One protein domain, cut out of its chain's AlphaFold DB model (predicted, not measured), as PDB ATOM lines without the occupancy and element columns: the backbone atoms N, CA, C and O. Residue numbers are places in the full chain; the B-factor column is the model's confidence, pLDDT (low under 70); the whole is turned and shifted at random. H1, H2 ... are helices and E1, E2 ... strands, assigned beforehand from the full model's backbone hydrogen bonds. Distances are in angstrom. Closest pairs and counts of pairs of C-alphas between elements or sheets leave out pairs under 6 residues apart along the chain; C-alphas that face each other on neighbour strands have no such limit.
ATOM      1  N   ASP A 382      37.460  -2.898   9.506       76.44
ATOM      2  CA  ASP A 382      36.969  -3.505  10.748       76.44
ATOM      3  C   ASP A 382      37.940  -3.288  11.925       76.44
ATOM      4  O   ASP A 382      37.524  -2.975  13.043       76.44
ATOM      5  N   LYS A 383      39.249  -3.443  11.690       76.50
ATOM      6  CA  LYS A 383      40.304  -3.358  12.711       76.50
ATOM      7  C   LYS A 383      40.454  -1.947  13.263       76.50
ATOM      8  O   LYS A 383      40.636  -1.788  14.471       76.50
ATOM      9  N   TYR A 384      40.431  -0.944  12.389       70.44
ATOM     10  CA  TYR A 384      40.617   0.457  12.765       70.44
ATOM     11  C   TYR A 384      39.291   1.209  12.921       70.44
ATOM     12  O   TYR A 384      39.308   2.367  13.330       70.44
ATOM     13  N   GLY A 385      38.153   0.559  12.647       80.19
ATOM     14  CA  GLY A 385      36.832   1.179  12.707       80.19
ATOM     15  C   GLY A 385      36.670   2.290  11.671       80.19
ATOM     16  O   GLY A 385      36.140   3.350  12.002       80.19
ATOM     17  N   LEU A 386      37.177   2.073  10.453       84.75
ATOM     18  CA  LEU A 386      37.105   3.061   9.379       84.75
ATOM     19  C   LEU A 386      35.656   3.267   8.922       84.75
ATOM     20  O   LEU A 386      34.797   2.394   9.054       84.75
ATOM     21  N   PHE A 387      35.382   4.450   8.385       86.56
ATOM     22  CA  PHE A 387      34.077   4.827   7.876       86.56
ATOM     23  C   PHE A 387      33.754   4.046   6.600       86.56
ATOM     24  O   PHE A 387      34.267   4.338   5.522       86.56
ATOM     25  N   ASP A 388      32.891   3.041   6.736       84.38
ATOM     26  CA  ASP A 388      32.566   2.108   5.662       84.38
ATOM     27  C   ASP A 388      31.308   2.521   4.884       84.38
ATOM     28  O   ASP A 388      30.190   2.499   5.407       84.38
ATOM     29  N   LEU A 389      31.486   2.846   3.602       83.00
ATOM     30  CA  LEU A 389      30.392   3.144   2.673       83.00
ATOM     31  C   LEU A 389      29.906   1.918   1.876       83.00
ATOM     32  O   LEU A 389      28.918   2.024   1.144       83.00
ATOM     33  N   SER A 390      30.549   0.752   2.011       75.62
ATOM     34  CA  SER A 390      30.272  -0.453   1.210       75.62
ATOM     35  C   SER A 390      28.854  -1.005   1.404       75.62
ATOM     36  O   SER A 390      28.260  -1.560   0.477       75.62
ATOM     37  N   GLY A 391      28.256  -0.782   2.579       71.75
ATOM     38  CA  GLY A 391      26.864  -1.133   2.883       71.75
ATOM     39  C   GLY A 391      25.811  -0.294   2.142       71.75
ATOM     40  O   GLY A 391      24.615  -0.570   2.265       71.75
ATOM     41  N   GLY A 392      26.239   0.712   1.373       78.75
ATOM     42  CA  GLY A 392      25.387   1.638   0.641       78.75
ATOM     43  C   GLY A 392      24.970   2.858   1.464       78.75
ATOM     44  O   GLY A 392      24.834   2.812   2.688       78.75
ATOM     45  N   VAL A 393      24.735   3.968   0.761       86.50
ATOM     46  CA  VAL A 393      24.334   5.254   1.348       86.50
ATOM     47  C   VAL A 393      22.877   5.539   1.011       86.50
ATOM     48  O   VAL A 393      22.501   5.626  -0.160       86.50
ATOM     49  N   VAL A 394      22.041   5.723   2.033       91.81
ATOM     50  CA  VAL A 394      20.647   6.144   1.855       91.81
ATOM     51  C   VAL A 394      20.541   7.641   2.099       91.81
ATOM     52  O   VAL A 394      20.649   8.108   3.233       91.81
ATOM     53  N   VAL A 395      20.297   8.388   1.024       93.44
ATOM     54  CA  VAL A 395      20.094   9.840   1.067       93.44
ATOM     55  C   VAL A 395      18.681  10.157   1.557       93.44
ATOM     56  O   VAL A 395      17.687   9.681   1.008       93.44
ATOM     57  N   GLY A 396      18.605  10.956   2.617       92.94
ATOM     58  CA  GLY A 396      17.382  11.436   3.240       92.94
ATOM     59  C   GLY A 396      16.975  12.831   2.763       92.94
ATOM     60  O   GLY A 396      17.183  13.217   1.612       92.94
ATOM     61  N   LYS A 397      16.333  13.587   3.659       94.81
ATOM     62  CA  LYS A 397      15.892  14.962   3.383       94.81
ATOM     63  C   LYS A 397      17.062  15.943   3.446       94.81
ATOM     64  O   LYS A 397      18.021  15.732   4.185       94.81
ATOM     65  N   GLU A 398      16.915  17.053   2.734       96.69
ATOM     66  CA  GLU A 398      17.789  18.213   2.897       96.69
ATOM     67  C   GLU A 398      17.639  18.828   4.289       96.69
ATOM     68  O   GLU A 398      16.552  18.822   4.883       96.69
ATOM     69  N   VAL A 399      18.752  19.345   4.798       96.06
ATOM     70  CA  VAL A 399      18.854  20.061   6.069       96.06
ATOM     71  C   VAL A 399      19.723  21.301   5.881       96.06
ATOM     72  O   VAL A 399      20.401  21.447   4.867       96.06
ATOM     73  N   GLU A 400      19.698  22.198   6.861       95.00
ATOM     74  CA  GLU A 400      20.645  23.312   6.896       95.00
ATOM     75  C   GLU A 400      22.065  22.795   7.191       95.00
ATOM     76  O   GLU A 400      22.201  21.830   7.957       95.00
ATOM     77  N   PRO A 401      23.115  23.424   6.629       92.94
ATOM     78  CA  PRO A 401      24.497  23.139   6.999       92.94
ATOM     79  C   PRO A 401      24.713  23.255   8.510       92.94
ATOM     80  O   PRO A 401      24.132  24.107   9.183       92.94
ATOM     81  N   THR A 402      25.566  22.395   9.053       93.75
ATOM     82  CA  THR A 402      25.845  22.319  10.490       93.75
ATOM     83  C   THR A 402      26.740  23.455  10.982       93.75
ATOM     84  O   THR A 402      26.721  23.767  12.171       93.75
ATOM     85  N   GLY A 403      27.534  24.050  10.086       92.00
ATOM     86  CA  GLY A 403      28.558  25.053  10.404       92.00
ATOM     87  C   GLY A 403      29.851  24.473  10.992       92.00
ATOM     88  O   GLY A 403      30.822  25.204  11.156       92.00
ATOM     89  N   VAL A 404      29.905  23.165  11.268       91.81
ATOM     90  CA  VAL A 404      31.063  22.509  11.905       91.81
ATOM     91  C   VAL A 404      32.302  22.559  11.011       91.81
ATOM     92  O   VAL A 404      33.401  22.834  11.487       91.81
ATOM     93  N   VAL A 405      32.137  22.298   9.711       88.38
ATOM     94  CA  VAL A 405      33.250  22.309   8.749       88.38
ATOM     95  C   VAL A 405      33.822  23.715   8.594       88.38
ATOM     96  O   VAL A 405      35.037  23.887   8.607       88.38
ATOM     97  N   GLU A 406      32.957  24.726   8.500       85.88
ATOM     98  CA  GLU A 406      33.368  26.130   8.414       85.88
ATOM     99  C   GLU A 406      34.128  26.566   9.671       85.88
ATOM    100  O   GLU A 406      35.218  27.121   9.556       85.88
ATOM    101  N   GLU A 407      33.638  26.203  10.862       88.12
ATOM    102  CA  GLU A 407      34.321  26.485  12.131       88.12
ATOM    103  C   GLU A 407      35.735  25.886  12.174       88.12
ATOM    104  O   GLU A 407      36.677  26.545  12.616       88.12
ATOM    105  N   TRP A 408      35.911  24.639  11.726       86.88
ATOM    106  CA  TRP A 408      37.230  23.999  11.692       86.88
ATOM    107  C   TRP A 408      38.170  24.645  10.677       86.88
ATOM    108  O   TRP A 408      39.342  24.857  10.999       86.88
ATOM    109  N   ARG A 409      37.663  25.008   9.494       81.31
ATOM    110  CA  ARG A 409      38.443  25.725   8.475       81.31
ATOM    111  C   ARG A 409      38.902  27.089   9.000       81.31
ATOM    112  O   ARG A 409      40.095  27.367   8.970       81.31
ATOM    113  N   GLU A 410      38.007  27.870   9.608       80.19
ATOM    114  CA  GLU A 410      38.344  29.145  10.266       80.19
ATOM    115  C   GLU A 410      39.285  28.990  11.474       80.19
ATOM    116  O   GLU A 410      40.008  29.916  11.850       80.19
ATOM    117  N   TYR A 411      39.248  27.845  12.157       83.38
ATOM    118  CA  TYR A 411      40.110  27.608  13.307       83.38
ATOM    119  C   TYR A 411      41.556  27.331  12.886       83.38
ATOM    120  O   TYR A 411      42.471  27.884  13.499       83.38
ATOM    121  N   ILE A 412      41.744  26.487  11.867       78.50
ATOM    122  CA  ILE A 412      43.056  26.028  11.384       78.50
ATOM    123  C   ILE A 412      43.741  27.093  10.513       78.50
ATOM    124  O   ILE A 412      44.969  27.201  10.554       78.50
ATOM    125  N   SER A 413      42.965  27.926   9.810       70.38
ATOM    126  CA  SER A 413      43.458  29.001   8.935       70.38
ATOM    127  C   SER A 413      44.441  29.962   9.582       70.38
ATOM    128  O   SER A 413      45.357  30.478   8.947       70.38
ATOM    129  N   SER A 414      44.297  30.201  10.884       61.12
ATOM    130  CA  SER A 414      45.121  31.192  11.560       61.12
ATOM    131  C   SER A 414      46.554  30.714  11.847       61.12
ATOM    132  O   SER A 414      47.367  31.538  12.260       61.12
ATOM    133  N   ALA A 415      46.881  29.431  11.607       58.78
ATOM    134  CA  ALA A 415      48.194  28.767  11.769       58.78
ATOM    135  C   ALA A 415      48.902  28.936  13.140       58.78
ATOM    136  O   ALA A 415      49.942  28.329  13.385       58.78
ATOM    137  N   ASP A 416      48.331  29.723  14.050       72.44
ATOM    138  CA  ASP A 416      48.842  30.103  15.367       72.44
ATOM    139  C   ASP A 416      48.124  29.377  16.515       72.44
ATOM    140  O   ASP A 416      48.489  29.530  17.684       72.44
ATOM    141  N   LYS A 417      47.092  28.590  16.198       84.19
ATOM    142  CA  LYS A 417      46.295  27.856  17.179       84.19
ATOM    143  C   LYS A 417      46.703  26.390  17.244       84.19
ATOM    144  O   LYS A 417      46.978  25.784  16.209       84.19
ATOM    145  N   PRO A 418      46.689  25.796  18.448       90.75
ATOM    146  CA  PRO A 418      47.023  24.399  18.605       90.75
ATOM    147  C   PRO A 418      45.919  23.503  18.046       90.75
ATOM    148  O   PRO A 418      44.741  23.690  18.356       90.75
ATOM    149  N   PHE A 419      46.299  22.485  17.286       91.00
ATOM    150  CA  PHE A 419      45.379  21.434  16.868       91.00
ATOM    151  C   PHE A 419      46.112  20.124  16.605       91.00
ATOM    152  O   PHE A 419      47.322  20.111  16.378       91.00
ATOM    153  N   THR A 420      45.344  19.038  16.611       91.00
ATOM    154  CA  THR A 420      45.764  17.735  16.104       91.00
ATOM    155  C   THR A 420      44.685  17.201  15.184       91.00
ATOM    156  O   THR A 420      43.510  17.162  15.556       91.00
ATOM    157  N   LEU A 421      45.104  16.776  14.002       89.62
ATOM    158  CA  LEU A 421      44.312  16.021  13.056       89.62
ATOM    159  C   LEU A 421      45.018  14.699  12.783       89.62
ATOM    160  O   LEU A 421      46.187  14.682  12.419       89.62
ATOM    161  N   GLU A 422      44.275  13.612  12.886       88.94
ATOM    162  CA  GLU A 422      44.703  12.270  12.540       88.94
ATOM    163  C   GLU A 422      43.583  11.601  11.761       88.94
ATOM    164  O   GLU A 422      42.424  11.607  12.193       88.94
ATOM    165  N   TYR A 423      43.917  11.016  10.623       86.75
ATOM    166  CA  TYR A 423      42.947  10.301   9.816       86.75
ATOM    167  C   TYR A 423      43.585   9.129   9.083       86.75
ATOM    168  O   TYR A 423      44.805   9.030   8.932       86.75
ATOM    169  N   ARG A 424      42.720   8.211   8.668       83.81
ATOM    170  CA  ARG A 424      43.070   7.015   7.910       83.81
ATOM    171  C   ARG A 424      42.142   6.890   6.728       83.81
ATOM    172  O   ARG A 424      40.951   7.159   6.857       83.81
ATOM    173  N   TRP A 425      42.660   6.442   5.606       77.31
ATOM    174  CA  TRP A 425      41.841   6.064   4.467       77.31
ATOM    175  C   TRP A 425      42.327   4.735   3.946       77.31
ATOM    176  O   TRP A 425      43.418   4.276   4.287       77.31
ATOM    177  N   ALA A 426      41.494   4.111   3.133       65.50
ATOM    178  CA  ALA A 426      41.912   2.950   2.393       65.50
ATOM    179  C   ALA A 426      41.746   3.225   0.898       65.50
ATOM    180  O   ALA A 426      40.628   3.404   0.413       65.50
ATOM    181  N   GLY A 427      42.879   3.338   0.203       53.78
ATOM    182  CA  GLY A 427      42.993   3.590  -1.233       53.78
ATOM    183  C   GLY A 427      43.740   2.438  -1.903       53.78
ATOM    184  O   GLY A 427      44.625   1.837  -1.297       53.78
ATOM    185  N   SER A 428      43.329   2.057  -3.116       49.12
ATOM    186  CA  SER A 428      44.011   1.042  -3.943       49.12
ATOM    187  C   SER A 428      44.376  -0.280  -3.222       49.12
ATOM    188  O   SER A 428      45.382  -0.915  -3.530       49.12
ATOM    189  N   GLY A 429      43.551  -0.714  -2.256       50.78
ATOM    190  CA  GLY A 429      43.731  -1.969  -1.510       50.78
ATOM    191  C   GLY A 429      44.613  -1.890  -0.256       50.78
ATOM    192  O   GLY A 429      44.963  -2.935   0.288       50.78
ATOM    193  N   ARG A 430      44.979  -0.692   0.223       61.22
ATOM    194  CA  ARG A 430      45.843  -0.509   1.405       61.22
ATOM    195  C   ARG A 430      45.308   0.552   2.354       61.22
ATOM    196  O   ARG A 430      44.675   1.503   1.920       61.22
ATOM    197  N   ASN A 431      45.585   0.390   3.648       68.94
ATOM    198  CA  ASN A 431      45.282   1.381   4.677       68.94
ATOM    199  C   ASN A 431      46.442   2.367   4.849       68.94
ATOM    200  O   ASN A 431      47.550   1.980   5.224       68.94
ATOM    201  N   GLU A 432      46.133   3.637   4.653       75.88
ATOM    202  CA  GLU A 432      47.038   4.772   4.761       75.88
ATOM    203  C   GLU A 432      46.730   5.591   6.013       75.88
ATOM    204  O   GLU A 432      45.661   5.486   6.630       75.88
ATOM    205  N   TYR A 433      47.708   6.384   6.435       79.62
ATOM    206  CA  TYR A 433      47.661   7.113   7.688       79.62
ATOM    207  C   TYR A 433      48.339   8.466   7.553       79.62
ATOM    208  O   TYR A 433      49.470   8.565   7.079       79.62
ATOM    209  N   GLN A 434      47.665   9.495   8.059       84.06
ATOM    210  CA  GLN A 434      48.222  10.832   8.152       84.06
ATOM    211  C   GLN A 434      47.929  11.452   9.511       84.06
ATOM    212  O   GLN A 434      46.841  11.302  10.078       84.06
ATOM    213  N   ILE A 435      48.912  12.191  10.020       87.38
ATOM    214  CA  ILE A 435      48.779  12.995  11.226       87.38
ATOM    215  C   ILE A 435      49.464  14.349  11.065       87.38
ATOM    216  O   ILE A 435      50.619  14.443  10.658       87.38
ATOM    217  N   SER A 436      48.745  15.389  11.466       88.50
ATOM    218  CA  SER A 436      49.191  16.775  11.508       88.50
ATOM    219  C   SER A 436      48.928  17.323  12.902       88.50
ATOM    220  O   SER A 436      47.796  17.296  13.382       88.50
ATOM    221  N   THR A 437      49.948  17.849  13.569       90.56
ATOM    222  CA  THR A 437      49.808  18.473  14.890       90.56
ATOM    223  C   THR A 437      50.660  19.727  14.983       90.56
ATOM    224  O   THR A 437      51.782  19.767  14.481       90.56
ATOM    225  N   THR A 438      50.135  20.764  15.626       89.00
ATOM    226  CA  THR A 438      50.853  22.019  15.877       89.00
ATOM    227  C   THR A 438      50.477  22.580  17.235       89.00
ATOM    228  O   THR A 438      49.332  22.456  17.665       89.00
ATOM    229  N   ASP A 439      51.436  23.214  17.908       90.69
ATOM    230  CA  ASP A 439      51.204  24.024  19.112       90.69
ATOM    231  C   ASP A 439      51.018  25.525  18.797       90.69
ATOM    232  O   ASP A 439      50.880  26.337  19.713       90.69
ATOM    233  N   GLY A 440      51.006  25.884  17.506       85.25
ATOM    234  CA  GLY A 440      50.965  27.255  16.986       85.25
ATOM    235  C   GLY A 440      52.346  27.859  16.692       85.25
ATOM    236  O   GLY A 440      52.440  28.887  16.022       85.25
ATOM    237  N   LYS A 441      53.432  27.235  17.163       86.56
ATOM    238  CA  LYS A 441      54.828  27.637  16.904       86.56
ATOM    239  C   LYS A 441      55.624  26.520  16.225       86.56
ATOM    240  O   LYS A 441      56.428  26.781  15.335       86.56
ATOM    241  N   ASN A 442      55.442  25.300  16.701       89.44
ATOM    242  CA  ASN A 442      56.107  24.078  16.291       89.44
ATOM    243  C   ASN A 442      55.060  23.126  15.715       89.44
ATOM    244  O   ASN A 442      53.908  23.138  16.153       89.44
ATOM    245  N   TYR A 443      55.465  22.268  14.786       89.75
ATOM    246  CA  TYR A 443      54.555  21.300  14.187       89.75
ATOM    247  C   TYR A 443      55.232  19.970  13.911       89.75
ATOM    248  O   TYR A 443      56.455  19.894  13.810       89.75
ATOM    249  N   TYR A 444      54.407  18.945  13.754       89.19
ATOM    250  CA  TYR A 444      54.778  17.645  13.234       89.19
ATOM    251  C   TYR A 444      53.725  17.194  12.225       89.19
ATOM    252  O   TYR A 444      52.523  17.299  12.474       89.19
ATOM    253  N   TYR A 445      54.202  16.706  11.095       87.31
ATOM    254  CA  TYR A 445      53.433  16.166   9.997       87.31
ATOM    255  C   TYR A 445      54.012  14.809   9.627       87.31
ATOM    256  O   TYR A 445      55.228  14.640   9.545       87.31
ATOM    257  N   ARG A 446      53.127  13.853   9.390       85.81
ATOM    258  CA  ARG A 446      53.464  12.550   8.841       85.81
ATOM    259  C   ARG A 446      52.382  12.133   7.878       85.81
ATOM    260  O   ARG A 446      51.214  12.150   8.256       85.81
ATOM    261  N   ASN A 447      52.794  11.661   6.716       79.75
ATOM    262  CA  ASN A 447      51.946  10.944   5.790       79.75
ATOM    263  C   ASN A 447      52.650   9.643   5.402       79.75
ATOM    264  O   ASN A 447      53.811   9.656   4.995       79.75
ATOM    265  N   ASP A 448      51.961   8.522   5.579       70.81
ATOM    266  CA  ASP A 448      52.495   7.222   5.206       70.81
ATOM    267  C   ASP A 448      52.655   7.087   3.682       70.81
ATOM    268  O   ASP A 448      53.503   6.309   3.290       70.81
ATOM    269  N   MET A 449      51.964   7.847   2.819       66.94
ATOM    270  CA  MET A 449      52.230   7.857   1.368       66.94
ATOM    271  C   MET A 449      52.191   9.260   0.745       66.94
ATOM    272  O   MET A 449      51.141   9.869   0.552       66.94
ATOM    273  N   GLU A 450      53.371   9.766   0.390       52.06
ATOM    274  CA  GLU A 450      53.593  11.049  -0.280       52.06
ATOM    275  C   GLU A 450      53.752  10.896  -1.808       52.06
ATOM    276  O   GLU A 450      53.350  11.792  -2.553       52.06
ATOM    277  N   ILE A 451      54.310   9.774  -2.297       53.75
ATOM    278  CA  ILE A 451      54.595   9.542  -3.728       53.75
ATOM    279  C   ILE A 451      54.332   8.080  -4.122       53.75
ATOM    280  O   ILE A 451      54.873   7.162  -3.506       53.75
ATOM    281  N   HIS A 452      53.578   7.890  -5.211       52.16
ATOM    282  CA  HIS A 452      53.541   6.644  -5.982       52.16
ATOM    283  C   HIS A 452      54.417   6.788  -7.225       52.16
ATOM    284  O   HIS A 452      53.976   7.351  -8.231       52.16
ATOM    285  N   ASP A 453      55.650   6.298  -7.161       39.12
ATOM    286  CA  ASP A 453      56.559   6.295  -8.308       39.12
ATOM    287  C   ASP A 453      56.950   4.862  -8.656       39.12
ATOM    288  O   ASP A 453      58.020   4.406  -8.270       39.12
ATOM    289  N   GLY A 454      56.033   4.154  -9.332       47.31
ATOM    290  CA  GLY A 454      56.250   2.878 -10.035       47.31
ATOM    291  C   GLY A 454      56.681   1.676  -9.185       47.31
ATOM    292  O   GLY A 454      55.965   0.680  -9.127       47.31
ATOM    293  N   ASP A 455      57.831   1.781  -8.525       46.97
ATOM    294  CA  ASP A 455      58.545   0.708  -7.842       46.97
ATOM    295  C   ASP A 455      58.530   0.859  -6.304       46.97
ATOM    296  O   ASP A 455      58.498  -0.147  -5.584       46.97
ATOM    297  N   ASP A 456      58.448   2.091  -5.775       53.66
ATOM    298  CA  ASP A 456      58.527   2.374  -4.335       53.66
ATOM    299  C   ASP A 456      57.396   3.289  -3.835       53.66
ATOM    300  O   ASP A 456      57.211   4.413  -4.300       53.66
ATOM    301  N   ASP A 457      56.672   2.819  -2.818       60.19
ATOM    302  CA  ASP A 457      55.718   3.631  -2.063       60.19
ATOM    303  C   ASP A 457      56.484   4.406  -0.982       60.19
ATOM    304  O   ASP A 457      57.064   3.797  -0.072       60.19
ATOM    305  N   LEU A 458      56.504   5.734  -1.075       64.94
ATOM    306  CA  LEU A 458      57.277   6.599  -0.179       64.94
ATOM    307  C   LEU A 458      56.375   7.290   0.837       64.94
ATOM    308  O   LEU A 458      55.415   7.944   0.449       64.94
ATOM    309  N   GLY A 459      56.723   7.198   2.116       73.25
ATOM    310  CA  GLY A 459      56.158   7.989   3.200       73.25
ATOM    311  C   GLY A 459      57.056   9.172   3.546       73.25
ATOM    312  O   GLY A 459      58.270   9.153   3.320       73.25
ATOM    313  N   GLY A 460      56.442  10.200   4.119       79.06
ATOM    314  CA  GLY A 460      57.085  11.454   4.473       79.06
ATOM    315  C   GLY A 460      56.767  11.867   5.902       79.06
ATOM    316  O   GLY A 460      55.652  11.705   6.402       79.06
ATOM    317  N   GLU A 461      57.759  12.421   6.582       85.38
ATOM    318  CA  GLU A 461      57.585  13.134   7.836       85.38
ATOM    319  C   GLU A 461      58.289  14.491   7.760       85.38
ATOM    320  O   GLU A 461      59.441  14.586   7.335       85.38
ATOM    321  N   GLU A 462      57.617  15.534   8.238       86.69
ATOM    322  CA  GLU A 462      58.148  16.893   8.322       86.69
ATOM    323  C   GLU A 462      57.825  17.492   9.684       86.69
ATOM    324  O   GLU A 462      56.701  17.392  10.173       86.69
ATOM    325  N   TRP A 463      58.785  18.151  10.322       88.69
ATOM    326  CA  TRP A 463      58.513  18.795  11.602       88.69
ATOM    327  C   TRP A 463      59.403  20.001  11.850       88.69
ATOM    328  O   TRP A 463      60.555  20.073  11.423       88.69
ATOM    329  N   THR A 464      58.854  20.959  12.589       88.62
ATOM    330  CA  THR A 464      59.573  22.142  13.053       88.62
ATOM    331  C   THR A 464      59.559  22.173  14.567       88.62
ATOM    332  O   THR A 464      58.488  22.164  15.170       88.62
ATOM    333  N   VAL A 465      60.739  22.254  15.183       89.44
ATOM    334  CA  VAL A 465      60.893  22.369  16.640       89.44
ATOM    335  C   VAL A 465      61.951  23.416  16.961       89.44
ATOM    336  O   VAL A 465      63.097  23.312  16.531       89.44
ATOM    337  N   ASP A 466      61.561  24.440  17.719       87.94
ATOM    338  CA  ASP A 466      62.424  25.540  18.166       87.94
ATOM    339  C   ASP A 466      63.192  26.245  17.034       87.94
ATOM    340  O   ASP A 466      64.349  26.637  17.185       87.94
ATOM    341  N   GLY A 467      62.522  26.448  15.896       83.50
ATOM    342  CA  GLY A 467      63.106  27.128  14.735       83.50
ATOM    343  C   GLY A 467      64.124  26.279  13.971       83.50
ATOM    344  O   GLY A 467      64.977  26.826  13.277       83.50
ATOM    345  N   ARG A 468      64.056  24.954  14.112       86.69
ATOM    346  CA  ARG A 468      64.818  23.982  13.320       86.69
ATOM    347  C   ARG A 468      63.834  23.130  12.535       86.69
ATOM    348  O   ARG A 468      62.810  22.738  13.098       86.69
ATOM    349  N   TYR A 469      64.146  22.880  11.271       88.00
ATOM    350  CA  TYR A 469      63.310  22.104  10.366       88.00
ATOM    351  C   TYR A 469      63.947  20.747  10.098       88.00
ATOM    352  O   TYR A 469      65.166  20.631   9.941       88.00
ATOM    353  N   PHE A 470      63.107  19.725  10.070       87.75
ATOM    354  CA  PHE A 470      63.513  18.350   9.882       87.75
ATOM    355  C   PHE A 470      62.590  17.678   8.884       87.75
ATOM    356  O   PHE A 470      61.385  17.932   8.877       87.75
ATOM    357  N   GLN A 471      63.171  16.782   8.101       87.06
ATOM    358  CA  GLN A 471      62.449  15.982   7.133       87.06
ATOM    359  C   GLN A 471      62.984  14.552   7.147       87.06
ATOM    360  O   GLN A 471      64.172  14.309   7.390       87.06
ATOM    361  N   SER A 472      62.095  13.604   6.891       82.69
ATOM    362  CA  SER A 472      62.430  12.219   6.603       82.69
ATOM    363  C   SER A 472      61.536  11.736   5.475       82.69
ATOM    364  O   SER A 472      60.320  11.878   5.556       82.69
ATOM    365  N   VAL A 473      62.149  11.176   4.439       75.81
ATOM    366  CA  VAL A 473      61.454  10.424   3.394       75.81
ATOM    367  C   VAL A 473      61.907   8.986   3.545       75.81
ATOM    368  O   VAL A 473      63.106   8.720   3.642       75.81
ATOM    369  N   TYR A 474      60.956   8.068   3.619       66.00
ATOM    370  CA  TYR A 474      61.226   6.655   3.839       66.00
ATOM    371  C   TYR A 474      60.378   5.816   2.902       66.00
ATOM    372  O   TYR A 474      59.251   6.163   2.566       66.00
ATOM    373  N   LYS A 475      60.909   4.670   2.494       64.31
ATOM    374  CA  LYS A 475      60.120   3.676   1.777       64.31
ATOM    375  C   LYS A 475      59.208   2.973   2.771       64.31
ATOM    376  O   LYS A 475      59.671   2.392   3.750       64.31
ATOM    377  N   THR A 476      57.910   2.992   2.512       54.06
ATOM    378  CA  THR A 476      56.893   2.384   3.387       54.06
ATOM    379  C   THR A 476      57.017   0.869   3.493       54.06
ATOM    380  O   THR A 476      56.521   0.284   4.448       54.06
ATOM    381  N   LYS A 477      57.687   0.215   2.537       51.81
ATOM    382  CA  LYS A 477      57.980  -1.226   2.575       51.81
ATOM    383  C   LYS A 477      59.207  -1.561   3.438       51.81
ATOM    384  O   LYS A 477      59.306  -2.673   3.942       51.81
ATOM    385  N   GLU A 478      60.104  -0.600   3.661       46.69
ATOM    386  CA  GLU A 478      61.395  -0.760   4.352       46.69
ATOM    387  C   GLU A 478      61.387  -0.035   5.712       46.69
ATOM    388  O   GLU A 478      62.322   0.687   6.065       46.69
ATOM    389  N   TYR A 479      60.325  -0.234   6.502       40.09
ATOM    390  CA  TYR A 479      60.025   0.537   7.719       40.09
ATOM    391  C   TYR A 479      61.157   0.758   8.758       40.09
ATOM    392  O   TYR A 479      60.967   1.670   9.571       40.09
ATOM    393  N   PRO A 480      62.309   0.040   8.826       47.41
ATOM    394  CA  PRO A 480      63.317   0.405   9.819       47.41
ATOM    395  C   PRO A 480      64.306   1.509   9.399       47.41
ATOM    396  O   PRO A 480      64.962   2.052  10.289       47.41
ATOM    397  N   VAL A 481      64.431   1.907   8.124       50.19
ATOM    398  CA  VAL A 481      65.448   2.912   7.722       50.19
ATOM    399  C   VAL A 481      64.853   4.320   7.639       50.19
ATOM    400  O   VAL A 481      64.838   4.974   6.599       50.19
ATOM    401  N   ARG A 482      64.347   4.812   8.774       65.56
ATOM    402  CA  ARG A 482      63.941   6.214   8.918       65.56
ATOM    403  C   ARG A 482      65.186   7.082   9.056       65.56
ATOM    404  O   ARG A 482      65.695   7.284  10.157       65.56
ATOM    405  N   GLU A 483      65.682   7.619   7.949       76.38
ATOM    406  CA  GLU A 483      66.727   8.635   8.015       76.38
ATOM    407  C   GLU A 483      66.122  10.018   8.215       76.38
ATOM    408  O   GLU A 483      65.308  10.490   7.423       76.38
ATOM    409  N   VAL A 484      66.538  10.674   9.291       81.50
ATOM    410  CA  VAL A 484      66.110  12.025   9.629       81.50
ATOM    411  C   VAL A 484      67.212  13.011   9.280       81.50
ATOM    412  O   VAL A 484      68.333  12.898   9.785       81.50
ATOM    413  N   TYR A 485      66.859  14.037   8.514       83.75
ATOM    414  CA  TYR A 485      67.753  15.131   8.168       83.75
ATOM    415  C   TYR A 485      67.256  16.453   8.754       83.75
ATOM    416  O   TYR A 485      66.081  16.797   8.656       83.75
ATOM    417  N   GLU A 486      68.163  17.202   9.373       86.31
ATOM    418  CA  GLU A 486      67.965  18.594   9.764       86.31
ATOM    419  C   GLU A 486      68.400  19.510   8.622       86.31
ATOM    420  O   GLU A 486      69.574  19.505   8.238       86.31
ATOM    421  N   TYR A 487      67.480  20.347   8.157       82.12
ATOM    422  CA  TYR A 487      67.739  21.356   7.138       82.12
ATOM    423  C   TYR A 487      67.775  22.748   7.780       82.12
ATOM    424  O   TYR A 487      66.918  23.084   8.610       82.12
ATOM    425  N   PRO A 488      68.753  23.594   7.426       77.50
ATOM    426  CA  PRO A 488      68.778  24.956   7.920       77.50
ATOM    427  C   PRO A 488      67.636  25.763   7.287       77.50
ATOM    428  O   PRO A 488      67.456  25.784   6.074       77.50
ATOM    429  N   LEU A 489      66.877  26.497   8.112       76.94
ATOM    430  CA  LEU A 489      65.762  27.333   7.636       76.94
ATOM    431  C   LEU A 489      66.181  28.370   6.579       76.94
ATOM    432  O   LEU A 489      65.341  28.828   5.809       76.94
ATOM    433  N   SER A 490      67.467  28.738   6.532       71.75
ATOM    434  CA  SER A 490      68.024  29.625   5.507       71.75
ATOM    435  C   SER A 490      67.851  29.098   4.086       71.75
ATOM    436  O   SER A 490      67.741  29.912   3.171       71.75
ATOM    437  N   ASP A 491      67.782  27.777   3.902       71.25
ATOM    438  CA  ASP A 491      67.618  27.149   2.585       71.25
ATOM    439  C   ASP A 491      66.239  27.454   1.977       71.25
ATOM    440  O   ASP A 491      66.069  27.425   0.760       71.25
ATOM    441  N   TYR A 492      65.271  27.842   2.814       67.62
ATOM    442  CA  TYR A 492      63.905  28.197   2.421       67.62
ATOM    443  C   TYR A 492      63.685  29.718   2.279       67.62
ATOM    444  O   TYR A 492      62.582  30.177   1.980       67.62
ATOM    445  N   GLY A 493      64.732  30.534   2.459       66.69
ATOM    446  CA  GLY A 493      64.672  31.980   2.240       66.69
ATOM    447  C   GLY A 493      63.649  32.702   3.130       66.69
ATOM    448  O   GLY A 493      63.692  32.598   4.353       66.69
ATOM    449  N   ASN A 494      62.761  33.492   2.516       66.44
ATOM    450  CA  ASN A 494      61.737  34.273   3.229       66.44
ATOM    451  C   ASN A 494      60.438  33.490   3.495       66.44
ATOM    452  O   ASN A 494      59.573  34.006   4.204       66.44
ATOM    453  N   ASP A 495      60.309  32.278   2.949       66.12
ATOM    454  CA  ASP A 495      59.092  31.468   2.993       66.12
ATOM    455  C   ASP A 495      59.372  30.161   3.753       66.12
ATOM    456  O   ASP A 495      59.570  29.111   3.138       66.12
ATOM    457  N   PRO A 496      59.437  30.207   5.098       64.25
ATOM    458  CA  PRO A 496      59.754  29.027   5.891       64.25
ATOM    459  C   PRO A 496      58.715  27.912   5.681       64.25
ATOM    460  O   PRO A 496      57.551  28.208   5.378       64.25
ATOM    461  N   PRO A 497      59.100  26.638   5.887       69.25
ATOM    462  CA  PRO A 497      58.172  25.515   5.869       69.25
ATOM    463  C   PRO A 497      56.992  25.772   6.814       69.25
ATOM    464  O   PRO A 497      57.169  26.171   7.968       69.25
ATOM    465  N   LYS A 498      55.776  25.579   6.302       69.44
ATOM    466  CA  LYS A 498      54.526  25.688   7.056       69.44
ATOM    467  C   LYS A 498      53.859  24.323   7.054       69.44
ATOM    468  O   LYS A 498      53.913  23.637   6.035       69.44
ATOM    469  N   LEU A 499      53.203  23.974   8.158       72.75
ATOM    470  CA  LEU A 499      52.368  22.778   8.230       72.75
ATOM    471  C   LEU A 499      51.305  22.831   7.124       72.75
ATOM    472  O   LEU A 499      50.510  23.769   7.076       72.75
ATOM    473  N   VAL A 500      51.293  21.818   6.264       65.19
ATOM    474  CA  VAL A 500      50.223  21.579   5.293       65.19
ATOM    475  C   VAL A 500      49.353  20.459   5.856       65.19
ATOM    476  O   VAL A 500      49.869  19.455   6.336       65.19
ATOM    477  N   THR A 501      48.034  20.647   5.873       68.06
ATOM    478  CA  THR A 501      47.098  19.635   6.375       68.06
ATOM    479  C   THR A 501      45.836  19.591   5.521       68.06
ATOM    480  O   THR A 501      45.332  20.630   5.095       68.06
ATOM    481  N   ASP A 502      45.299  18.391   5.303       64.50
ATOM    482  CA  ASP A 502      44.339  18.126   4.217       64.50
ATOM    483  C   ASP A 502      42.858  18.152   4.600       64.50
ATOM    484  O   ASP A 502      42.007  17.710   3.830       64.50
ATOM    485  N   LEU A 503      42.485  18.685   5.761       56.47
ATOM    486  CA  LEU A 503      41.104  18.582   6.247       56.47
ATOM    487  C   LEU A 503      40.118  19.543   5.553       56.47
ATOM    488  O   LEU A 503      39.303  20.145   6.234       56.47
ATOM    489  N   ILE A 504      40.138  19.680   4.220       55.38
ATOM    490  CA  ILE A 504      39.275  20.570   3.405       55.38
ATOM    491  C   ILE A 504      39.932  21.953   3.181       55.38
ATOM    492  O   ILE A 504      39.405  23.017   3.515       55.38
ATOM    493  N   PHE A 505      41.138  21.870   2.603       56.28
ATOM    494  CA  PHE A 505      42.038  22.883   2.029       56.28
ATOM    495  C   PHE A 505      41.755  24.363   2.333       56.28
ATOM    496  O   PHE A 505      41.101  25.070   1.563       56.28
ATOM    497  N   GLU A 506      42.429  24.885   3.350       44.75
ATOM    498  CA  GLU A 506      43.180  26.118   3.138       44.75
ATOM    499  C   GLU A 506      44.620  25.748   2.805       44.75
ATOM    500  O   GLU A 506      45.459  25.540   3.676       44.75
ATOM    501  N   ASN A 507      44.916  25.635   1.514       43.34
ATOM    502  CA  ASN A 507      46.297  25.631   1.063       43.34
ATOM    503  C   ASN A 507      46.656  27.060   0.635       43.34
ATOM    504  O   ASN A 507      46.768  27.364  -0.554       43.34
ATOM    505  N   GLU A 508      46.804  27.965   1.610       40.41
ATOM    506  CA  GLU A 508      47.219  29.358   1.364       40.41
ATOM    507  C   GLU A 508      48.577  29.455   0.642       40.41
ATOM    508  O   GLU A 508      48.924  30.509   0.109       40.41
ATOM    509  N   LYS A 509      49.351  28.362   0.577       38.50
ATOM    510  CA  LYS A 509      50.638  28.320  -0.124       38.50
ATOM    511  C   LYS A 509      50.494  28.429  -1.649       38.50
ATOM    512  O   LYS A 509      51.450  28.853  -2.292       38.50
ATOM    513  N   TYR A 510      49.335  28.087  -2.231       41.31
ATOM    514  CA  TYR A 510      49.208  27.980  -3.693       41.31
ATOM    515  C   TYR A 510      48.201  28.917  -4.374       41.31
ATOM    516  O   TYR A 510      48.421  29.197  -5.547       41.31
ATOM    517  N   ASN A 511      47.162  29.456  -3.714       41.72
ATOM    518  CA  ASN A 511      46.292  30.508  -4.284       41.72
ATOM    519  C   ASN A 511      45.433  31.206  -3.215       41.72
ATOM    520  O   ASN A 511      44.813  30.560  -2.381       41.72
ATOM    521  N   ALA A 512      45.295  32.528  -3.305       45.16
ATOM    522  CA  ALA A 512      44.406  33.318  -2.443       45.16
ATOM    523  C   ALA A 512      42.902  33.195  -2.804       45.16
ATOM    524  O   ALA A 512      42.058  33.772  -2.124       45.16
ATOM    525  N   ASP A 513      42.560  32.447  -3.861       45.09
ATOM    526  CA  ASP A 513      41.201  32.338  -4.420       45.09
ATOM    527  C   ASP A 513      40.427  31.079  -3.947       45.09
ATOM    528  O   ASP A 513      39.398  30.718  -4.525       45.09
ATOM    529  N   TYR A 514      40.893  30.374  -2.908       55.28
ATOM    530  CA  TYR A 514      40.279  29.127  -2.416       55.28
ATOM    531  C   TYR A 514      39.044  29.353  -1.514       55.28
ATOM    532  O   TYR A 514      39.038  29.005  -0.336       55.28
ATOM    533  N   SER A 515      37.943  29.884  -2.055       57.38
ATOM    534  CA  SER A 515      36.665  29.964  -1.326       57.38
ATOM    535  C   SER A 515      35.823  28.695  -1.529       57.38
ATOM    536  O   SER A 515      34.940  28.647  -2.388       57.38
ATOM    537  N   GLY A 516      36.112  27.636  -0.771       68.81
ATOM    538  CA  GLY A 516      35.219  26.473  -0.704       68.81
ATOM    539  C   GLY A 516      33.910  26.831   0.004       68.81
ATOM    540  O   GLY A 516      33.969  27.350   1.116       68.81
ATOM    541  N   GLU A 517      32.753  26.550  -0.602       79.69
ATOM    542  CA  GLU A 517      31.428  26.812  -0.012       79.69
ATOM    543  C   GLU A 517      30.574  25.541   0.064       79.69
ATOM    544  O   GLU A 517      30.613  24.694  -0.840       79.69
ATOM    545  N   CYS A 518      29.778  25.421   1.129       88.06
ATOM    546  CA  CYS A 518      28.795  24.354   1.267       88.06
ATOM    547  C   CYS A 518      27.657  24.582   0.266       88.06
ATOM    548  O   CYS A 518      26.910  25.556   0.354       88.06
ATOM    549  N   LYS A 519      27.507  23.669  -0.692       89.12
ATOM    550  CA  LYS A 519      26.458  23.721  -1.716       89.12
ATOM    551  C   LYS A 519      25.140  23.161  -1.217       89.12
ATOM    552  O   LYS A 519      24.081  23.633  -1.631       89.12
ATOM    553  N   ARG A 520      25.203  22.128  -0.379       92.25
ATOM    554  CA  ARG A 520      24.032  21.382   0.074       92.25
ATOM    555  C   ARG A 520      24.363  20.589   1.330       92.25
ATOM    556  O   ARG A 520      25.469  20.077   1.445       92.25
ATOM    557  N   ALA A 521      23.388  20.423   2.217       95.62
ATOM    558  CA  ALA A 521      23.469  19.483   3.325       95.62
ATOM    559  C   ALA A 521      22.214  18.604   3.368       95.62
ATOM    560  O   ALA A 521      21.109  19.042   3.029       95.62
ATOM    561  N   TYR A 522      22.372  17.340   3.740       96.75
ATOM    562  CA  TYR A 522      21.265  16.390   3.825       96.75
ATOM    563  C   TYR A 522      21.545  15.285   4.843       96.75
ATOM    564  O   TYR A 522      22.689  14.951   5.140       96.75
ATOM    565  N   GLU A 523      20.479  14.707   5.392       96.81
ATOM    566  CA  GLU A 523      20.591  13.511   6.225       96.81
ATOM    567  C   GLU A 523      21.029  12.329   5.353       96.81
ATOM    568  O   GLU A 523      20.473  12.107   4.277       96.81
ATOM    569  N   VAL A 524      21.977  11.530   5.834       95.75
ATOM    570  CA  VAL A 524      22.349  10.249   5.221       95.75
ATOM    571  C   VAL A 524      22.317   9.147   6.261       95.75
ATOM    572  O   VAL A 524      22.613   9.361   7.435       95.75
ATOM    573  N   THR A 525      21.921   7.953   5.837       93.25
ATOM    574  CA  THR A 525      22.053   6.740   6.645       93.25
ATOM    575  C   THR A 525      23.089   5.839   5.990       93.25
ATOM    576  O   THR A 525      22.942   5.502   4.815       93.25
ATOM    577  N   VAL A 526      24.120   5.477   6.751       89.19
ATOM    578  CA  VAL A 526      25.181   4.545   6.350       89.19
ATOM    579  C   VAL A 526      25.127   3.374   7.326       89.19
ATOM    580  O   VAL A 526      25.185   3.564   8.545       89.19
ATOM    581  N   GLY A 527      24.895   2.168   6.807       84.69
ATOM    582  CA  GLY A 527      24.532   1.021   7.640       84.69
ATOM    583  C   GLY A 527      23.261   1.299   8.459       84.69
ATOM    584  O   GLY A 527      22.194   1.548   7.901       84.69
ATOM    585  N   ASN A 528      23.373   1.271   9.792       85.94
ATOM    586  CA  ASN A 528      22.265   1.550  10.721       85.94
ATOM    587  C   ASN A 528      22.390   2.904  11.436       85.94
ATOM    588  O   ASN A 528      21.624   3.190  12.361       85.94
ATOM    589  N   GLU A 529      23.351   3.732  11.034       91.44
ATOM    590  CA  GLU A 529      23.648   4.995  11.696       91.44
ATOM    591  C   GLU A 529      23.304   6.192  10.815       91.44
ATOM    592  O   GLU A 529      23.363   6.128   9.588       91.44
ATOM    593  N   LYS A 530      22.909   7.291  11.462       93.88
ATOM    594  CA  LYS A 530      22.514   8.531  10.795       93.88
ATOM    595  C   LYS A 530      23.600   9.582  10.928       93.88
ATOM    596  O   LYS A 530      24.133   9.783  12.017       93.88
ATOM    597  N   TYR A 531      23.819  10.292   9.836       96.31
ATOM    598  CA  TYR A 531      24.796  11.359   9.699       96.31
ATOM    599  C   TYR A 531      24.157  12.544   8.980       96.31
ATOM    600  O   TYR A 531      23.119  12.413   8.322       96.31
ATOM    601  N   ILE A 532      24.804  13.697   9.079       97.12
ATOM    602  CA  ILE A 532      24.599  14.801   8.147       97.12
ATOM    603  C   ILE A 532      25.754  14.753   7.152       97.12
ATOM    604  O   ILE A 532      26.910  14.693   7.558       97.12
ATOM    605  N   CYS A 533      25.436  14.741   5.862       94.69
ATOM    606  CA  CYS A 533      26.410  14.883   4.792       94.69
ATOM    607  C   CYS A 533      26.343  16.314   4.258       94.69
ATOM    608  O   CYS A 533      25.269  16.769   3.856       94.69
ATOM    609  N   GLU A 534      27.476  17.005   4.234       92.88
ATOM    610  CA  GLU A 534      27.630  18.312   3.596       92.88
ATOM    611  C   GLU A 534      28.430  18.171   2.299       92.88
ATOM    612  O   GLU A 534      29.530  17.624   2.296       92.88
ATOM    613  N   GLU A 535      27.885  18.672   1.193       89.50
ATOM    614  CA  GLU A 535      28.561  18.740  -0.102       89.50
ATOM    615  C   GLU A 535      29.239  20.098  -0.268       89.50
ATOM    616  O   GLU A 535      28.578  21.138  -0.348       89.50
ATOM    617  N   TRP A 536      30.562  20.081  -0.367       83.94
ATOM    618  CA  TRP A 536      31.403  21.262  -0.484       83.94
ATOM    619  C   TRP A 536      31.987  21.363  -1.889       83.94
ATOM    620  O   TRP A 536      32.564  20.412  -2.416       83.94
ATOM    621  N   SER A 537      31.840  22.534  -2.507       76.38
ATOM    622  CA  SER A 537      32.451  22.825  -3.804       76.38
ATOM    623  C   SER A 537      33.861  23.346  -3.612       76.38
ATOM    624  O   SER A 537      34.046  24.380  -2.973       76.38
ATOM    625  N   LEU A 538      34.832  22.679  -4.231       67.62
ATOM    626  CA  LEU A 538      36.244  23.059  -4.209       67.62
ATOM    627  C   LEU A 538      36.763  23.378  -5.626       67.62
ATOM    628  O   LEU A 538      36.010  23.404  -6.605       67.62
ATOM    629  N   TYR A 539      38.064  23.676  -5.726       56.62
ATOM    630  CA  TYR A 539      38.765  23.990  -6.977       56.62
ATOM    631  C   TYR A 539      38.476  22.955  -8.087       56.62
ATOM    632  O   TYR A 539      38.309  21.765  -7.829       56.62
ATOM    633  N   LEU A 540      38.395  23.428  -9.338       52.50
ATOM    634  CA  LEU A 540      38.045  22.652 -10.545       52.50
ATOM    635  C   LEU A 540      36.646  22.012 -10.546       52.50
ATOM    636  O   LEU A 540      36.371  21.151 -11.378       52.50
ATOM    637  N   GLY A 541      35.743  22.448  -9.661       50.56
ATOM    638  CA  GLY A 541      34.378  21.918  -9.609       50.56
ATOM    639  C   GLY A 541      34.294  20.514  -9.014       50.56
ATOM    640  O   GLY A 541      33.279  19.842  -9.200       50.56
ATOM    641  N   ARG A 542      35.341  20.071  -8.303       60.62
ATOM    642  CA  ARG A 542      35.289  18.850  -7.497       60.62
ATOM    643  C   ARG A 542      34.357  19.076  -6.310       60.62
ATOM    644  O   ARG A 542      34.394  20.130  -5.671       60.62
ATOM    645  N   LEU A 543      33.509  18.087  -6.049       61.56
ATOM    646  CA  LEU A 543      32.587  18.085  -4.922       61.56
ATOM    647  C   LEU A 543      33.105  17.106  -3.883       61.56
ATOM    648  O   LEU A 543      33.280  15.929  -4.181       61.56
ATOM    649  N   TRP A 544      33.346  17.599  -2.678       79.81
ATOM    650  CA  TRP A 544      33.687  16.769  -1.532       79.81
ATOM    651  C   TRP A 544      32.453  16.564  -0.671       79.81
ATOM    652  O   TRP A 544      31.652  17.484  -0.507       79.81
ATOM    653  N   LYS A 545      32.300  15.362  -0.117       88.00
ATOM    654  CA  LYS A 545      31.222  15.040   0.820       88.00
ATOM    655  C   LYS A 545      31.816  14.848   2.197       88.00
ATOM    656  O   LYS A 545      32.695  14.012   2.369       88.00
ATOM    657  N   VAL A 546      31.336  15.609   3.166       91.12
ATOM    658  CA  VAL A 546      31.824  15.569   4.543       91.12
ATOM    659  C   VAL A 546      30.733  14.997   5.430       91.12
ATOM    660  O   VAL A 546      29.613  15.505   5.453       91.12
ATOM    661  N   TYR A 547      31.059  13.935   6.156       93.19
ATOM    662  CA  TYR A 547      30.152  13.217   7.038       93.19
ATOM    663  C   TYR A 547      30.315  13.709   8.471       93.19
ATOM    664  O   TYR A 547      31.415  13.718   9.029       93.19
ATOM    665  N   ILE A 548      29.195  14.105   9.073       95.25
ATOM    666  CA  ILE A 548      29.135  14.744  10.384       95.25
ATOM    667  C   ILE A 548      28.183  13.961  11.282       95.25
ATOM    668  O   ILE A 548      27.043  13.669  10.906       95.25
ATOM    669  N   LYS A 549      28.639  13.647  12.495       95.50
ATOM    670  CA  LYS A 549      27.851  12.968  13.529       95.50
ATOM    671  C   LYS A 549      28.066  13.645  14.872       95.50
ATOM    672  O   LYS A 549      29.198  13.905  15.267       95.50
ATOM    673  N   ASP A 550      26.969  13.946  15.562       93.75
ATOM    674  CA  ASP A 550      26.989  14.538  16.906       93.75
ATOM    675  C   ASP A 550      27.875  15.799  17.021       93.75
ATOM    676  O   ASP A 550      28.515  16.036  18.042       93.75
ATOM    677  N   GLY A 551      27.919  16.611  15.956       91.69
ATOM    678  CA  GLY A 551      28.718  17.841  15.886       91.69
ATOM    679  C   GLY A 551      30.198  17.643  15.541       91.69
ATOM    680  O   GLY A 551      30.952  18.607  15.587       91.69
ATOM    681  N   ASN A 552      30.618  16.426  15.184       93.38
ATOM    682  CA  ASN A 552      31.998  16.108  14.823       93.38
ATOM    683  C   ASN A 552      32.087  15.668  13.363       93.38
ATOM    684  O   ASN A 552      31.229  14.923  12.886       93.38
ATOM    685  N   ILE A 553      33.147  16.094  12.678       92.94
ATOM    686  CA  ILE A 553      33.529  15.535  11.380       92.94
ATOM    687  C   ILE A 553      34.053  14.125  11.648       92.94
ATOM    688  O   ILE A 553      34.983  13.959  12.432       92.94
ATOM    689  N   VAL A 554      33.435  13.121  11.031       92.94
ATOM    690  CA  VAL A 554      33.818  11.711  11.212       92.94
ATOM    691  C   VAL A 554      34.493  11.133   9.978       92.94
ATOM    692  O   VAL A 554      35.328  10.243  10.102       92.94
ATOM    693  N   ALA A 555      34.166  11.647   8.795       90.69
ATOM    694  CA  ALA A 555      34.796  11.233   7.553       90.69
ATOM    695  C   ALA A 555      34.587  12.262   6.441       90.69
ATOM    696  O   ALA A 555      33.701  13.114   6.531       90.69
ATOM    697  N   TRP A 556      35.356  12.151   5.363       88.50
ATOM    698  CA  TRP A 556      35.084  12.850   4.113       88.50
ATOM    699  C   TRP A 556      35.494  12.022   2.892       88.50
ATOM    700  O   TRP A 556      36.461  11.262   2.929       88.50
ATOM    701  N   GLU A 557      34.754  12.183   1.798       83.56
ATOM    702  CA  GLU A 557      35.123  11.669   0.478       83.56
ATOM    703  C   GLU A 557      36.020  12.678  -0.249       83.56
ATOM    704  O   GLU A 557      35.670  13.859  -0.352       83.56
ATOM    705  N   GLY A 558      37.143  12.195  -0.783       68.75
ATOM    706  CA  GLY A 558      38.036  12.931  -1.677       68.75
ATOM    707  C   GLY A 558      38.334  12.151  -2.963       68.75
ATOM    708  O   GLY A 558      38.088  10.950  -3.044       68.75
ATOM    709  N   ASP A 559      38.893  12.837  -3.964       60.19
ATOM    710  CA  ASP A 559      39.386  12.217  -5.201       60.19
ATOM    711  C   ASP A 559      40.915  12.115  -5.137       60.19
ATOM    712  O   ASP A 559      41.605  13.131  -5.301       60.19
ATOM    713  N   PHE A 560      41.442  10.905  -4.951       54.41
ATOM    714  CA  PHE A 560      42.879  10.622  -5.026       54.41
ATOM    715  C   PHE A 560      43.133   9.845  -6.323       54.41
ATOM    716  O   PHE A 560      42.491   8.835  -6.572       54.41
ATOM    717  N   TYR A 561      43.963  10.375  -7.228       51.97
ATOM    718  CA  TYR A 561      44.242   9.772  -8.549       51.97
ATOM    719  C   TYR A 561      43.017   9.354  -9.400       51.97
ATOM    720  O   TYR A 561      43.112   8.469 -10.245       51.97
ATOM    721  N   ASN A 562      41.891  10.070  -9.271       52.22
ATOM    722  CA  ASN A 562      40.594   9.772  -9.913       52.22
ATOM    723  C   ASN A 562      39.832   8.570  -9.328       52.22
ATOM    724  O   ASN A 562      38.831   8.152  -9.913       52.22
ATOM    725  N   GLU A 563      40.253   8.060  -8.172       56.19
ATOM    726  CA  GLU A 563      39.505   7.088  -7.384       56.19
ATOM    727  C   GLU A 563      38.833   7.786  -6.186       56.19
ATOM    728  O   GLU A 563      39.466   8.604  -5.504       56.19
ATOM    729  N   PRO A 564      37.543   7.506  -5.922       63.91
ATOM    730  CA  PRO A 564      36.871   8.013  -4.736       63.91
ATOM    731  C   PRO A 564      37.456   7.329  -3.495       63.91
ATOM    732  O   PRO A 564      37.358   6.114  -3.338       63.91
ATOM    733  N   THR A 565      38.040   8.121  -2.600       74.31
ATOM    734  CA  THR A 565      38.643   7.658  -1.341       74.31
ATOM    735  C   THR A 565      37.860   8.202  -0.156       74.31
ATOM    736  O   THR A 565      37.400   9.347  -0.168       74.31
ATOM    737  N   VAL A 566      37.697   7.378   0.880       81.50
ATOM    738  CA  VAL A 566      37.013   7.765   2.120       81.50
ATOM    739  C   VAL A 566      38.045   7.926   3.222       81.50
ATOM    740  O   VAL A 566      38.660   6.960   3.668       81.50
ATOM    741  N   ASN A 567      38.208   9.160   3.681       84.00
ATOM    742  CA  ASN A 567      39.080   9.516   4.785       84.00
ATOM    743  C   ASN A 567      38.276   9.497   6.078       84.00
ATOM    744  O   ASN A 567      37.294  10.221   6.207       84.00
ATOM    745  N   THR A 568      38.689   8.680   7.037       88.56
ATOM    746  CA  THR A 568      38.072   8.551   8.358       88.56
ATOM    747  C   THR A 568      38.866   9.339   9.381       88.56
ATOM    748  O   THR A 568      40.049   9.072   9.590       88.56
ATOM    749  N   VAL A 569      38.207  10.277  10.060       90.12
ATOM    750  CA  VAL A 569      38.802  11.030  11.165       90.12
ATOM    751  C   VAL A 569      38.995  10.091  12.354       90.12
ATOM    752  O   VAL A 569      38.028   9.590  12.921       90.12
ATOM    753  N   ILE A 570      40.247   9.891  12.758       90.00
ATOM    754  CA  ILE A 570      40.603   9.159  13.980       90.00
ATOM    755  C   ILE A 570      40.657  10.121  15.165       90.00
ATOM    756  O   ILE A 570      40.154   9.819  16.248       90.00
ATOM    757  N   ARG A 571      41.244  11.304  14.954       89.81
ATOM    758  CA  ARG A 571      41.369  12.346  15.971       89.81
ATOM    759  C   ARG A 571      41.263  13.721  15.328       89.81
ATOM    760  O   ARG A 571      41.923  13.995  14.333       89.81
ATOM    761  N   LEU A 572      40.452  14.591  15.916       91.88
ATOM    762  CA  LEU A 572      40.339  15.992  15.524       91.88
ATOM    763  C   LEU A 572      40.084  16.835  16.773       91.88
ATOM    764  O   LEU A 572      38.994  16.817  17.343       91.88
ATOM    765  N   GLU A 573      41.115  17.539  17.231       93.38
ATOM    766  CA  GLU A 573      41.119  18.197  18.538       93.38
ATOM    767  C   GLU A 573      41.780  19.575  18.473       93.38
ATOM    768  O   GLU A 573      42.756  19.784  17.758       93.38
ATOM    769  N   LYS A 574      41.283  20.525  19.276       92.31
ATOM    770  CA  LYS A 574      41.840  21.889  19.416       92.31
ATOM    771  C   LYS A 574      43.021  21.936  20.399       92.31
ATOM    772  O   LYS A 574      43.182  22.879  21.174       92.31
TER     773      LYS A 574
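AT A GLANCE: This is residues 382 to 574 of the 594 residues of an uncharacterized protein of Ruminococcus sp. YE71 (UniProt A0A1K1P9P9). The domain is one long, twisted wall of twelve antiparallel strands, open at both edges, with the short helix H1 beside the strand ends near E11 and E2. Residues 493 to 516, a long stretch with no named element, lead back from H2 near the E7 edge to E8, next to the other edge strand, E1. The printed part has 193 residues, in the order E1 H1 E2 E3 E4 E5 E6 E7 H2 E8 E9 E10 E11 E12; the class is mostly strand. The sheet's order is E1 E8 E9 E10 E11 E12 E2 E3 E4 E5 E6 E7. The whole is compact, with a radius of gyration of the C-alphas of 17.8 A, and spans 54 by 35 by 29 A, only just elongated.

HOW THE PARTS SIT: The sheet has E1, residues 393 to 399, at one edge, antiparallel to E8, residues 517 to 526, with N 396 and O 523 2.8 A apart, within hydrogen-bond range. E8 begins a meander, each strand the antiparallel neighbour of the one before, with E9, residues 529 to 537, E10, residues 543 to 549, E11, residues 552 to 560, and E12, residues 563 to 573. E12 is antiparallel to E2, residues 419 to 427, at 153 degrees between their directions, with N 422 and O 571 at 2.8 A. A second meander runs from E2 through E3, residues 430 to 438, E4, residues 443 to 453, E5, residues 456 to 465, and E6, residues 468 to 475, to the edge strand E7, residues 485 to 487; N 485 and O 471 are 2.9 A apart. From edge to edge the strands' lines turn by 150 degrees. E4 bends by 53 degrees at residue 448, E8 by 64 degrees at 523 and E12 by 59 degrees at 570. H1, residues 404 to 412, is on the sheet at a height of 4.7 A, over none of the strands; its closest C-alphas to E11 are Val 404 and Asn 552, 7.1 A apart. H2, residues 489 to 492, is only just not on the sheet, with 4 pairs of C-alphas within 10 A. In H1 every O i to N i+4 pair is within hydrogen-bond range; H2 is too short for one.

IN THESE COORDINATES: E1 begins at C-alpha 393, (24.334, 5.254, 1.348), and E12 ends at C-alpha 573, (41.119, 18.197, 18.538). E5 is 29.1 A long, E12 28.2 A and H1 12.5 A.

THE WHOLE: The C-alphas of Lys 397 and Ser 490 are the two farthest apart, at 54.2 A. The printed part has no cut, and the link from H2 to E8 is long. Mean pLDDT of the printed part is 76.4; among the residues under 70 are 449 to 458 and 500 to 516.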